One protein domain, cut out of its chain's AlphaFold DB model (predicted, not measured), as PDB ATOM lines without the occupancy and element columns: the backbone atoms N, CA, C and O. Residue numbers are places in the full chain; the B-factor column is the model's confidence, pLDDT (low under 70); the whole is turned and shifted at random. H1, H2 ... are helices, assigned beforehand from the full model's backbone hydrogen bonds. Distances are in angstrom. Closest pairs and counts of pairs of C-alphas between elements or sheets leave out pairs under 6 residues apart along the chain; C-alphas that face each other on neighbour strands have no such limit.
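This is residues 80 to 164 of the 173 residues of an uncharacterized protein of Roseinatronobacter monicus (UniProt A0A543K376). Three helices make a small body, with H4 packed on both H1 and H3, and H5 runs out from it as an arm with short H6 at its tip; residues 153 to 164 stick out. The printed part has 85 residues, with six named helices, H1 to H6, and no named strand: all helix. It is elongated, 47 by 28 by 19 A, and only just loose, close to compact, with a radius of gyration of the C-alphas of 14.7 A.

H1, residues 80 to 88, touches H4, residues 126 to 137; their closest C-alphas, Gly 80 and Ile 130, are 5.2 A apart. H2, residues 95 to 98, touches no helix. H3, residues 104 to 118, touches H4 at a steep tilt of 46 degrees, opposite ways; their closest C-alphas, Arg 108 and Ala 131, are 5.1 A apart. H5, residues 142 to 158, is close to H3 but not clearly touching, Leu 105 to Glu 148 being the closest C-alphas at 7.8 A. H6, residues 160 to 164, meets H5 only through their link. Every O i to N i+4 pair is within hydrogen-bond range in H1, H3, H4, H5 and H6; H2 is too short for one.

H1 begins at C-alpha 80 (217.352, 388.930, 222.238). H3 measures 20.2 A, H4 16.6 A and H5 24.1 A. H6 ends at C-alpha 164 (203.923, 366.915, 252.336).

The farthest C-alphas, Ser 93 and Ala 164, are 48.2 A apart. The printed part has no cut and no long link; no printed residue is under 70 in pLDDT.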
ATOM      1  N   GLY A  80     217.292 390.370 222.512       97.25
ATOM      2  CA  GLY A  80     217.352 388.930 222.238       97.25
ATOM      3  C   GLY A  80     217.791 388.593 220.811       97.25
ATOM      4  O   GLY A  80     218.556 387.653 220.616       97.25
ATOM      5  N   GLU A  81     217.384 389.401 219.828       96.88
ATOM      6  CA  GLU A  81     217.805 389.252 218.433       96.88
ATOM      7  C   GLU A  81     219.298 389.546 218.273       96.88
ATOM      8  O   GLU A  81     220.029 388.759 217.673       96.88
ATOM      9  N   GLN A  82     219.762 390.646 218.878       96.62
ATOM     10  CA  GLN A  82     221.175 391.035 218.867       96.62
ATOM     11  C   GLN A  82     222.059 389.955 219.508       96.62
ATOM     12  O   GLN A  82     223.109 389.607 218.967       96.62
ATOM     13  N   LEU A  83     221.620 389.387 220.637       96.88
ATOM     14  CA  LEU A  83     222.347 388.325 221.331       96.88
ATOM     15  C   LEU A  83     222.392 387.021 220.524       96.88
ATOM     16  O   LEU A  83     223.437 386.376 220.490       96.88
ATOM     17  N   VAL A  84     221.301 386.630 219.857       96.81
ATOM     18  CA  VAL A  84     221.298 385.438 218.991       96.81
ATOM     19  C   VAL A  84     222.269 385.601 217.824       96.81
ATOM     20  O   VAL A  84     223.034 384.678 217.544       96.81
ATOM     21  N   ASP A  85     222.294 386.761 217.171       94.38
ATOM     22  CA  ASP A  85     223.247 387.017 216.087       94.38
ATOM     23  C   ASP A  85     224.696 386.968 216.582       94.38
ATOM     24  O   ASP A  85     225.542 386.318 215.967       94.38
ATOM     25  N   LEU A  86     224.974 387.609 217.720       94.94
ATOM     26  CA  LEU A  86     226.319 387.685 218.280       94.94
ATOM     27  C   LEU A  86     226.830 386.326 218.782       94.94
ATOM     28  O   LEU A  86     228.008 386.014 218.615       94.94
ATOM     29  N   ARG A  87     225.969 385.528 219.425       95.62
ATOM     30  CA  ARG A  87     226.375 384.295 220.121       95.62
ATOM     31  C   ARG A  87     226.141 383.028 219.306       95.62
ATOM     32  O   ARG A  87     226.911 382.082 219.426       95.62
ATOM     33  N   CYS A  88     225.074 382.967 218.511       94.81
ATOM     34  CA  CYS A  88     224.609 381.714 217.907       94.81
ATOM     35  C   CYS A  88     224.933 381.581 216.413       94.81
ATOM     36  O   CYS A  88     224.965 380.456 215.917       94.81
ATOM     37  N   ALA A  89     225.173 382.683 215.694       92.00
ATOM     38  CA  ALA A  89     225.478 382.657 214.256       92.00
ATOM     39  C   ALA A  89     226.982 382.535 213.936       92.00
ATOM     40  O   ALA A  89     227.366 382.472 212.770       92.00
ATOM     41  N   THR A  90     227.840 382.498 214.958       91.88
ATOM     42  CA  THR A  90     229.304 382.461 214.817       91.88
ATOM     43  C   THR A  90     229.838 381.072 214.464       91.88
ATOM     44  O   THR A  90     230.785 380.961 213.689       91.88
ATOM     45  N   CYS A  91     229.235 380.010 215.009       93.88
ATOM     46  CA  CYS A  91     229.724 378.635 214.845       93.88
ATOM     47  C   CYS A  91     228.985 377.839 213.758       93.88
ATOM     48  O   CYS A  91     229.557 376.926 213.165       93.88
ATOM     49  N   HIS A  92     227.715 378.144 213.507       91.81
ATOM     50  CA  HIS A  92     226.896 377.480 212.494       91.81
ATOM     51  C   HIS A  92     225.801 378.421 211.987       91.81
ATOM     52  O   HIS A  92     225.499 379.437 212.611       91.81
ATOM     53  N   SER A  93     225.193 378.079 210.848       94.00
ATOM     54  CA  SER A  93     224.162 378.925 210.252       94.00
ATOM     55  C   SER A  93     222.916 379.025 211.134       94.00
ATOM     56  O   SER A  93     222.597 378.139 211.934       94.00
ATOM     57  N   ALA A  94     222.172 380.112 210.936       94.25
ATOM     58  CA  ALA A  94     220.902 380.338 211.609       94.25
ATOM     59  C   ALA A  94     219.853 379.257 211.301       94.25
ATOM     60  O   ALA A  94     218.960 378.992 212.104       94.25
ATOM     61  N   ASP A  95     219.973 378.591 210.152       94.75
ATOM     62  CA  ASP A  95     219.010 377.581 209.720       94.75
ATOM     63  C   ASP A  95     218.944 376.392 210.679       94.75
ATOM     64  O   ASP A  95     217.879 375.800 210.840       94.75
ATOM     65  N   THR A  96     220.043 376.088 211.380       92.69
ATOM     66  CA  THR A  96     220.078 375.026 212.390       92.69
ATOM     67  C   THR A  96     219.070 375.263 213.510       92.69
ATOM     68  O   THR A  96     218.350 374.338 213.880       92.69
ATOM     69  N   TYR A  97     218.985 376.484 214.048       93.31
ATOM     70  CA  TYR A  97     218.028 376.779 215.114       93.31
ATOM     71  C   TYR A  97     216.633 377.108 214.564       93.31
ATOM     72  O   TYR A  97     215.644 376.779 215.209       93.31
ATOM     73  N   ARG A  98     216.513 377.656 213.347       94.38
ATOM     74  CA  ARG A  98     215.199 377.915 212.723       94.38
ATOM     75  C   ARG A  98     214.398 376.643 212.446       94.38
ATOM     76  O   ARG A  98     213.175 376.687 212.431       94.38
ATOM     77  N   GLN A  99     215.082 375.528 212.198       93.50
ATOM     78  CA  GLN A  99     214.456 374.226 211.946       93.50
ATOM     79  C   GLN A  99     214.196 373.425 213.231       93.50
ATOM     80  O   GLN A  99     213.621 372.338 213.173       93.50
ATOM     81  N   ALA A 100     214.634 373.920 214.390       93.88
ATOM     82  CA  ALA A 100     214.495 373.198 215.642       93.88
ATOM     83  C   ALA A 100     213.068 373.334 216.196       93.88
ATOM     84  O   ALA A 100     212.609 374.429 216.508       93.88
ATOM     85  N   ASP A 101     212.384 372.205 216.380       94.81
ATOM     86  CA  ASP A 101     211.095 372.147 217.075       94.81
ATOM     87  C   ASP A 101     211.344 371.969 218.578       94.81
ATOM     88  O   ASP A 101     211.402 370.851 219.106       94.81
ATOM     89  N   LEU A 102     211.603 373.073 219.278       94.81
ATOM     90  CA  LEU A 102     211.905 373.077 220.708       94.81
ATOM     91  C   LEU A 102     210.901 373.925 221.480       94.81
ATOM     92  O   LEU A 102     210.515 375.014 221.074       94.81
ATOM     93  N   GLY A 103     210.498 373.394 222.630       95.31
ATOM     94  CA  GLY A 103     209.737 374.135 223.619       95.31
ATOM     95  C   GLY A 103     210.614 375.043 224.476       95.31
ATOM     96  O   GLY A 103     211.831 375.112 224.287       95.31
ATOM     97  N   TRP A 104     210.004 375.739 225.430       94.38
ATOM     98  CA  TRP A 104     210.688 376.753 226.237       94.38
ATOM     99  C   TRP A 104     211.849 376.170 227.062       94.38
ATOM    100  O   TRP A 104     212.971 376.682 227.021       94.38
ATOM    101  N   LEU A 105     211.640 375.043 227.750       94.31
ATOM    102  CA  LEU A 105     212.703 374.317 228.454       94.31
ATOM    103  C   LEU A 105     213.735 373.760 227.477       94.31
ATOM    104  O   LEU A 105     214.926 373.754 227.784       94.31
ATOM    105  N   GLY A 106     213.288 373.295 226.308       95.50
ATOM    106  CA  GLY A 106     214.164 372.785 225.253       95.50
ATOM    107  C   GLY A 106     215.166 373.839 224.778       95.50
ATOM    108  O   GLY A 106     216.364 373.554 224.678       95.50
ATOM    109  N   TRP A 107     214.698 375.068 224.557       97.31
ATOM    110  CA  TRP A 107     215.547 376.204 224.213       97.31
ATOM    111  C   TRP A 107     216.506 376.567 225.345       97.31
ATOM    112  O   TRP A 107     217.709 376.665 225.103       97.31
ATOM    113  N   ARG A 108     216.029 376.652 226.594       97.25
ATOM    114  CA  ARG A 108     216.905 376.925 227.749       97.25
ATOM    115  C   ARG A 108     218.003 375.879 227.905       97.25
ATOM    116  O   ARG A 108     219.166 376.239 228.073       97.25
ATOM    117  N   ALA A 109     217.654 374.600 227.811       96.62
ATOM    118  CA  ALA A 109     218.617 373.508 227.890       96.62
ATOM    119  C   ALA A 109     219.620 373.551 226.729       96.62
ATOM    120  O   ALA A 109     220.800 373.271 226.921       96.62
ATOM    121  N   THR A 110     219.169 373.927 225.531       97.19
ATOM    122  CA  THR A 110     220.036 374.053 224.354       97.19
ATOM    123  C   THR A 110     221.047 375.176 224.518       97.19
ATOM    124  O   THR A 110     222.225 374.947 224.271       97.19
ATOM    125  N   VAL A 111     220.616 376.353 224.975       97.62
ATOM    126  CA  VAL A 111     221.495 377.512 225.186       97.62
ATOM    127  C   VAL A 111     222.534 377.210 226.271       97.62
ATOM    128  O   VAL A 111     223.725 377.394 226.038       97.62
ATOM    129  N   TRP A 112     222.124 376.603 227.391       97.69
ATOM    130  CA  TRP A 112     223.055 376.115 228.419       97.69
ATOM    131  C   TRP A 112     224.043 375.070 227.893       97.69
ATOM    132  O   TRP A 112     225.226 375.107 228.213       97.69
ATOM    133  N   ARG A 113     223.571 374.122 227.079       97.25
ATOM    134  CA  ARG A 113     224.431 373.105 226.465       97.25
ATOM    135  C   ARG A 113     225.444 373.731 225.507       97.25
ATOM    136  O   ARG A 113     226.587 373.286 225.485       97.25
ATOM    137  N   MET A 114     225.028 374.717 224.709       96.62
ATOM    138  CA  MET A 114     225.922 375.436 223.799       96.62
ATOM    139  C   MET A 114     227.029 376.148 224.566       96.62
ATOM    140  O   MET A 114     228.190 376.045 224.181       96.62
ATOM    141  N   ASP A 115     226.686 376.819 225.659       97.06
ATOM    142  CA  ASP A 115     227.680 377.494 226.482       97.06
ATOM    143  C   ASP A 115     228.632 376.494 227.152       97.06
ATOM    144  O   ASP A 115     229.828 376.467 226.861       97.06
ATOM    145  N   LEU A 116     228.085 375.589 227.967       96.56
ATOM    146  CA  LEU A 116     228.889 374.730 228.832       96.56
ATOM    147  C   LEU A 116     229.654 373.633 228.094       96.56
ATOM    148  O   LEU A 116     230.758 373.282 228.505       96.56
ATOM    149  N   LEU A 117     229.045 373.020 227.074       96.31
ATOM    150  CA  LEU A 117     229.630 371.846 226.414       96.31
ATOM    151  C   LEU A 117     230.314 372.193 225.097       96.31
ATOM    152  O   LEU A 117     231.250 371.500 224.709       96.31
ATOM    153  N   ASN A 118     229.852 373.246 224.420       94.62
ATOM    154  CA  ASN A 118     230.369 373.625 223.108       94.62
ATOM    155  C   ASN A 118     231.176 374.930 223.133       94.62
ATOM    156  O   ASN A 118     231.729 375.302 222.100       94.62
ATOM    157  N   GLY A 119     231.270 375.605 224.284       95.06
ATOM    158  CA  GLY A 119     232.091 376.802 224.446       95.06
ATOM    159  C   GLY A 119     231.555 378.017 223.693       95.06
ATOM    160  O   GLY A 119     232.348 378.815 223.201       95.06
ATOM    161  N   ALA A 120     230.229 378.163 223.579       94.12
ATOM    162  CA  ALA A 120     229.617 379.304 222.892       94.12
ATOM    163  C   ALA A 120     229.879 380.657 223.585       94.12
ATOM    164  O   ALA A 120     229.686 381.702 222.965       94.12
ATOM    165  N   GLY A 121     230.330 380.653 224.847       95.12
ATOM    166  CA  GLY A 121     230.703 381.864 225.575       95.12
ATOM    167  C   GLY A 121     229.509 382.786 225.803       95.12
ATOM    168  O   GLY A 121     229.594 383.984 225.534       95.12
ATOM    169  N   VAL A 122     228.387 382.211 226.237       96.69
ATOM    170  CA  VAL A 122     227.154 382.930 226.573       96.69
ATOM    171  C   VAL A 122     227.209 383.296 228.049       96.69
ATOM    172  O   VAL A 122     227.432 382.448 228.912       96.69
ATOM    173  N   GLU A 123     226.992 384.563 228.380       96.25
ATOM    174  CA  GLU A 123     227.055 384.977 229.779       96.25
ATOM    175  C   GLU A 123     225.859 384.446 230.580       96.25
ATOM    176  O   GLU A 123     224.746 384.290 230.071       96.25
ATOM    177  N   ALA A 124     226.052 384.223 231.886       93.75
ATOM    178  CA  ALA A 124     225.024 383.668 232.769       93.75
ATOM    179  C   ALA A 124     223.666 384.398 232.655       93.75
ATOM    180  O   ALA A 124     222.624 383.740 232.616       93.75
ATOM    181  N   GLY A 125     223.686 385.734 232.550       95.81
ATOM    182  CA  GLY A 125     222.492 386.573 232.397       95.81
ATOM    183  C   GLY A 125     221.864 386.563 230.997       95.81
ATOM    184  O   GLY A 125     220.675 386.848 230.866       95.81
ATOM    185  N   GLU A 126     222.613 386.188 229.959       97.94
ATOM    186  CA  GLU A 126     222.142 386.167 228.568       97.94
ATOM    187  C   GLU A 126     221.317 384.911 228.254       97.94
ATOM    188  O   GLU A 126     220.414 384.967 227.418       97.94
ATOM    189  N   HIS A 127     221.566 383.790 228.947       98.06
ATOM    190  CA  HIS A 127     220.916 382.506 228.644       98.06
ATOM    191  C   HIS A 127     219.387 382.590 228.594       98.06
ATOM    192  O   HIS A 127     218.761 381.987 227.723       98.06
ATOM    193  N   GLY A 128     218.782 383.305 229.550       97.50
ATOM    194  CA  GLY A 128     217.332 383.483 229.611       97.50
ATOM    195  C   GLY A 128     216.816 384.303 228.434       97.50
ATOM    196  O   GLY A 128     215.924 383.854 227.730       97.50
ATOM    197  N   VAL A 129     217.447 385.449 228.170       98.31
ATOM    198  CA  VAL A 129     217.051 386.376 227.099       98.31
ATOM    199  C   VAL A 129     217.136 385.710 225.724       98.31
ATOM    200  O   VAL A 129     216.211 385.830 224.925       98.31
ATOM    201  N   ILE A 130     218.214 384.963 225.466       98.12
ATOM    202  CA  ILE A 130     218.401 384.216 224.217       98.12
ATOM    203  C   ILE A 130     217.340 383.122 224.082       98.12
ATOM    204  O   ILE A 130     216.704 383.009 223.037       98.12
ATOM    205  N   ALA A 131     217.125 382.319 225.127       97.94
ATOM    206  CA  ALA A 131     216.158 381.226 225.077       97.94
ATOM    207  C   ALA A 131     214.712 381.722 224.927       97.94
ATOM    208  O   ALA A 131     213.952 381.138 224.158       97.94
ATOM    209  N   ASP A 132     214.345 382.800 225.622       98.00
ATOM    210  CA  ASP A 132     213.017 383.411 225.536       98.00
ATOM    211  C   ASP A 132     212.773 383.993 224.138       98.00
ATOM    212  O   ASP A 132     211.702 383.789 223.565       98.00
ATOM    213  N   TRP A 133     213.783 384.646 223.549       98.06
ATOM    214  CA  TRP A 133     213.712 385.129 222.172       98.06
ATOM    215  C   TRP A 133     213.559 383.979 221.169       98.06
ATOM    216  O   TRP A 133     212.654 384.009 220.338       98.06
ATOM    217  N   LEU A 134     214.381 382.930 221.271       97.44
ATOM    218  CA  LEU A 134     214.292 381.761 220.387       97.44
ATOM    219  C   LEU A 134     212.932 381.061 220.497       97.44
ATOM    220  O   LEU A 134     212.354 380.701 219.477       97.44
ATOM    221  N   TYR A 135     212.389 380.926 221.708       97.06
ATOM    222  CA  TYR A 135     211.054 380.370 221.923       97.06
ATOM    223  C   TYR A 135     209.946 381.236 221.307       97.06
ATOM    224  O   TYR A 135     209.027 380.698 220.691       97.06
ATOM    225  N   ALA A 136     210.033 382.563 221.439       96.75
ATOM    226  CA  ALA A 136     209.050 383.481 220.869       96.75
ATOM    227  C   ALA A 136     209.046 383.450 219.331       96.75
ATOM    228  O   ALA A 136     207.978 383.465 218.718       96.75
ATOM    229  N   GLN A 137     210.227 383.363 218.714       96.94
ATOM    230  CA  GLN A 137     210.374 383.343 217.256       96.94
ATOM    231  C   GLN A 137     210.146 381.949 216.646       96.94
ATOM    232  O   GLN A 137     209.720 381.842 215.495       96.94
ATOM    233  N   HIS A 138     210.417 380.886 217.409       94.75
ATOM    234  CA  HIS A 138     210.318 379.488 216.983       94.75
ATOM    235  C   HIS A 138     209.518 378.660 218.004       94.75
ATOM    236  O   HIS A 138     210.083 377.795 218.686       94.75
ATOM    237  N   PRO A 139     208.204 378.923 218.148       91.50
ATOM    238  CA  PRO A 139     207.377 378.198 219.098       91.50
ATOM    239  C   PRO A 139     207.224 376.726 218.680       91.50
ATOM    240  O   PRO A 139     207.101 376.431 217.487       91.50
ATOM    241  N   PRO A 140     207.182 375.793 219.647       92.69
ATOM    242  CA  PRO A 140     207.027 374.375 219.364       92.69
ATOM    243  C   PRO A 140     205.664 374.074 218.742       92.69
ATOM    244  O   PRO A 140     204.648 374.704 219.058       92.69
ATOM    245  N   THR A 141     205.612 373.030 217.927       90.00
ATOM    246  CA  THR A 141     204.351 372.560 217.349       90.00
ATOM    247  C   THR A 141     203.495 371.781 218.362       90.00
ATOM    248  O   THR A 141     203.985 371.237 219.358       90.00
ATOM    249  N   GLY A 142     202.181 371.733 218.098       85.19
ATOM    250  CA  GLY A 142     201.102 371.277 218.988       85.19
ATOM    251  C   GLY A 142     201.460 370.227 220.048       85.19
ATOM    252  O   GLY A 142     201.430 370.520 221.242       85.19
ATOM    253  N   ALA A 143     201.794 368.999 219.634       88.44
ATOM    254  CA  ALA A 143     202.016 367.896 220.574       88.44
ATOM    255  C   ALA A 143     203.213 368.133 221.509       88.44
ATOM    256  O   ALA A 143     203.156 367.783 222.687       88.44
ATOM    257  N   ARG A 144     204.288 368.752 221.010       88.31
ATOM    258  CA  ARG A 144     205.495 369.010 221.798       88.31
ATOM    259  C   ARG A 144     205.262 370.098 222.839       88.31
ATOM    260  O   ARG A 144     205.657 369.913 223.989       88.31
ATOM    261  N   ALA A 145     204.538 371.153 222.464       88.44
ATOM    262  CA  ALA A 145     204.086 372.181 223.396       88.44
ATOM    263  C   ALA A 145     203.241 371.568 224.527       88.44
ATOM    264  O   ALA A 145     203.510 371.789 225.706       88.44
ATOM    265  N   ALA A 146     202.250 370.743 224.176       89.69
ATOM    266  CA  ALA A 146     201.365 370.112 225.152       89.69
ATOM    267  C   ALA A 146     202.125 369.194 226.123       89.69
ATOM    268  O   ALA A 146     201.905 369.260 227.331       89.69
ATOM    269  N   LEU A 147     203.041 368.364 225.615       92.19
ATOM    270  CA  LEU A 147     203.847 367.468 226.447       92.19
ATOM    271  C   LEU A 147     204.738 368.229 227.429       92.19
ATOM    272  O   LEU A 147     204.851 367.821 228.583       92.19
ATOM    273  N   GLU A 148     205.348 369.331 226.997       91.50
ATOM    274  CA  GLU A 148     206.179 370.159 227.867       91.50
ATOM    275  C   GLU A 148     205.364 370.769 229.014       91.50
ATOM    276  O   GLU A 148     205.751 370.658 230.180       91.50
ATOM    277  N   TRP A 149     204.194 371.332 228.710       90.25
ATOM    278  CA  TRP A 149     203.300 371.876 229.732       90.25
ATOM    279  C   TRP A 149     202.775 370.802 230.685       90.25
ATOM    280  O   TRP A 149     202.747 371.019 231.897       90.25
ATOM    281  N   LEU A 150     202.412 369.622 230.175       93.25
ATOM    282  CA  LEU A 150     201.999 368.495 231.013       93.25
ATOM    283  C   LEU A 150     203.131 368.027 231.932       93.25
ATOM    284  O   LEU A 150     202.887 367.766 233.110       93.25
ATOM    285  N   ALA A 151     204.364 367.959 231.426       91.00
ATOM    286  CA  ALA A 151     205.530 367.606 232.227       91.00
ATOM    287  C   ALA A 151     205.793 368.639 233.337       91.00
ATOM    288  O   ALA A 151     206.033 368.256 234.484       91.00
ATOM    289  N   LEU A 152     205.685 369.935 233.027       90.62
ATOM    290  CA  LEU A 152     205.818 371.019 234.005       90.62
ATOM    291  C   LEU A 152     204.737 370.957 235.090       90.62
ATOM    292  O   LEU A 152     205.051 371.042 236.279       90.62
ATOM    293  N   LEU A 153     203.476 370.755 234.702       92.94
ATOM    294  CA  LEU A 153     202.366 370.595 235.643       92.94
ATOM    295  C   LEU A 153     202.562 369.364 236.532       92.94
ATOM    296  O   LEU A 153     202.395 369.447 237.750       92.94
ATOM    297  N   PHE A 154     202.965 368.235 235.946       94.19
ATOM    298  CA  PHE A 154     203.252 367.025 236.705       94.19
ATOM    299  C   PHE A 154     204.382 367.252 237.710       94.19
ATOM    300  O   PHE A 154     204.225 366.899 238.875       94.19
ATOM    301  N   ALA A 155     205.487 367.887 237.310       91.56
ATOM    302  CA  ALA A 155     206.597 368.194 238.209       91.56
ATOM    303  C   ALA A 155     206.166 369.111 239.368       91.56
ATOM    304  O   ALA A 155     206.493 368.829 240.522       91.56
ATOM    305  N   ALA A 156     205.380 370.154 239.080       91.62
ATOM    306  CA  ALA A 156     204.867 371.084 240.086       91.62
ATOM    307  C   ALA A 156     203.980 370.396 241.140       91.62
ATOM    308  O   ALA A 156     203.999 370.782 242.308       91.62
ATOM    309  N   VAL A 157     203.235 369.357 240.749       92.19
ATOM    310  CA  VAL A 157     202.379 368.582 241.661       92.19
ATOM    311  C   VAL A 157     203.150 367.456 242.355       92.19
ATOM    312  O   VAL A 157     202.992 367.257 243.557       92.19
ATOM    313  N   ALA A 158     203.994 366.719 241.634       92.75
ATOM    314  CA  ALA A 158     204.657 365.517 242.132       92.75
ATOM    315  C   ALA A 158     205.816 365.816 243.096       92.75
ATOM    316  O   ALA A 158     205.965 365.116 244.097       92.75
ATOM    317  N   LEU A 159     206.613 366.861 242.845       92.06
ATOM    318  CA  LEU A 159     207.768 367.211 243.682       92.06
ATOM    319  C   LEU A 159     207.425 367.579 245.141       92.06
ATOM    320  O   LEU A 159     208.145 367.126 246.035       92.06
ATOM    321  N   PRO A 160     206.358 368.340 245.457       92.19
ATOM    322  CA  PRO A 160     206.022 368.648 246.849       92.19
ATOM    323  C   PRO A 160     205.348 367.486 247.598       92.19
ATOM    324  O   PRO A 160     205.306 367.512 248.833       92.19
ATOM    325  N   LEU A 161     204.825 366.463 246.906       93.62
ATOM    326  CA  LEU A 161     204.083 365.363 247.541       93.62
ATOM    327  C   LEU A 161     204.918 364.582 248.572       93.62
ATOM    328  O   LEU A 161     204.432 364.422 249.693       93.62
ATOM    329  N   PRO A 162     206.159 364.133 248.291       91.88
ATOM    330  CA  PRO A 162     206.990 363.452 249.282       91.88
ATOM    331  C   PRO A 162     207.211 364.278 250.553       91.88
ATOM    332  O   PRO A 162     207.083 363.751 251.660       91.88
ATOM    333  N   PHE A 163     207.474 365.583 250.415       91.25
ATOM    334  CA  PHE A 163     207.657 366.485 251.553       91.25
ATOM    335  C   PHE A 163     206.364 366.647 252.364       91.25
ATOM    336  O   PHE A 163     206.377 366.540 253.594       91.25
ATOM    337  N   ALA A 164     205.228 366.834 251.688       92.50
ATOM    338  CA  ALA A 164     203.923 366.915 252.336       92.50
ATOM    339  C   ALA A 164     203.567 365.612 253.081       92.50
ATOM    340  O   ALA A 164     203.078 365.657 254.213       92.50
TER     341      ALA A 164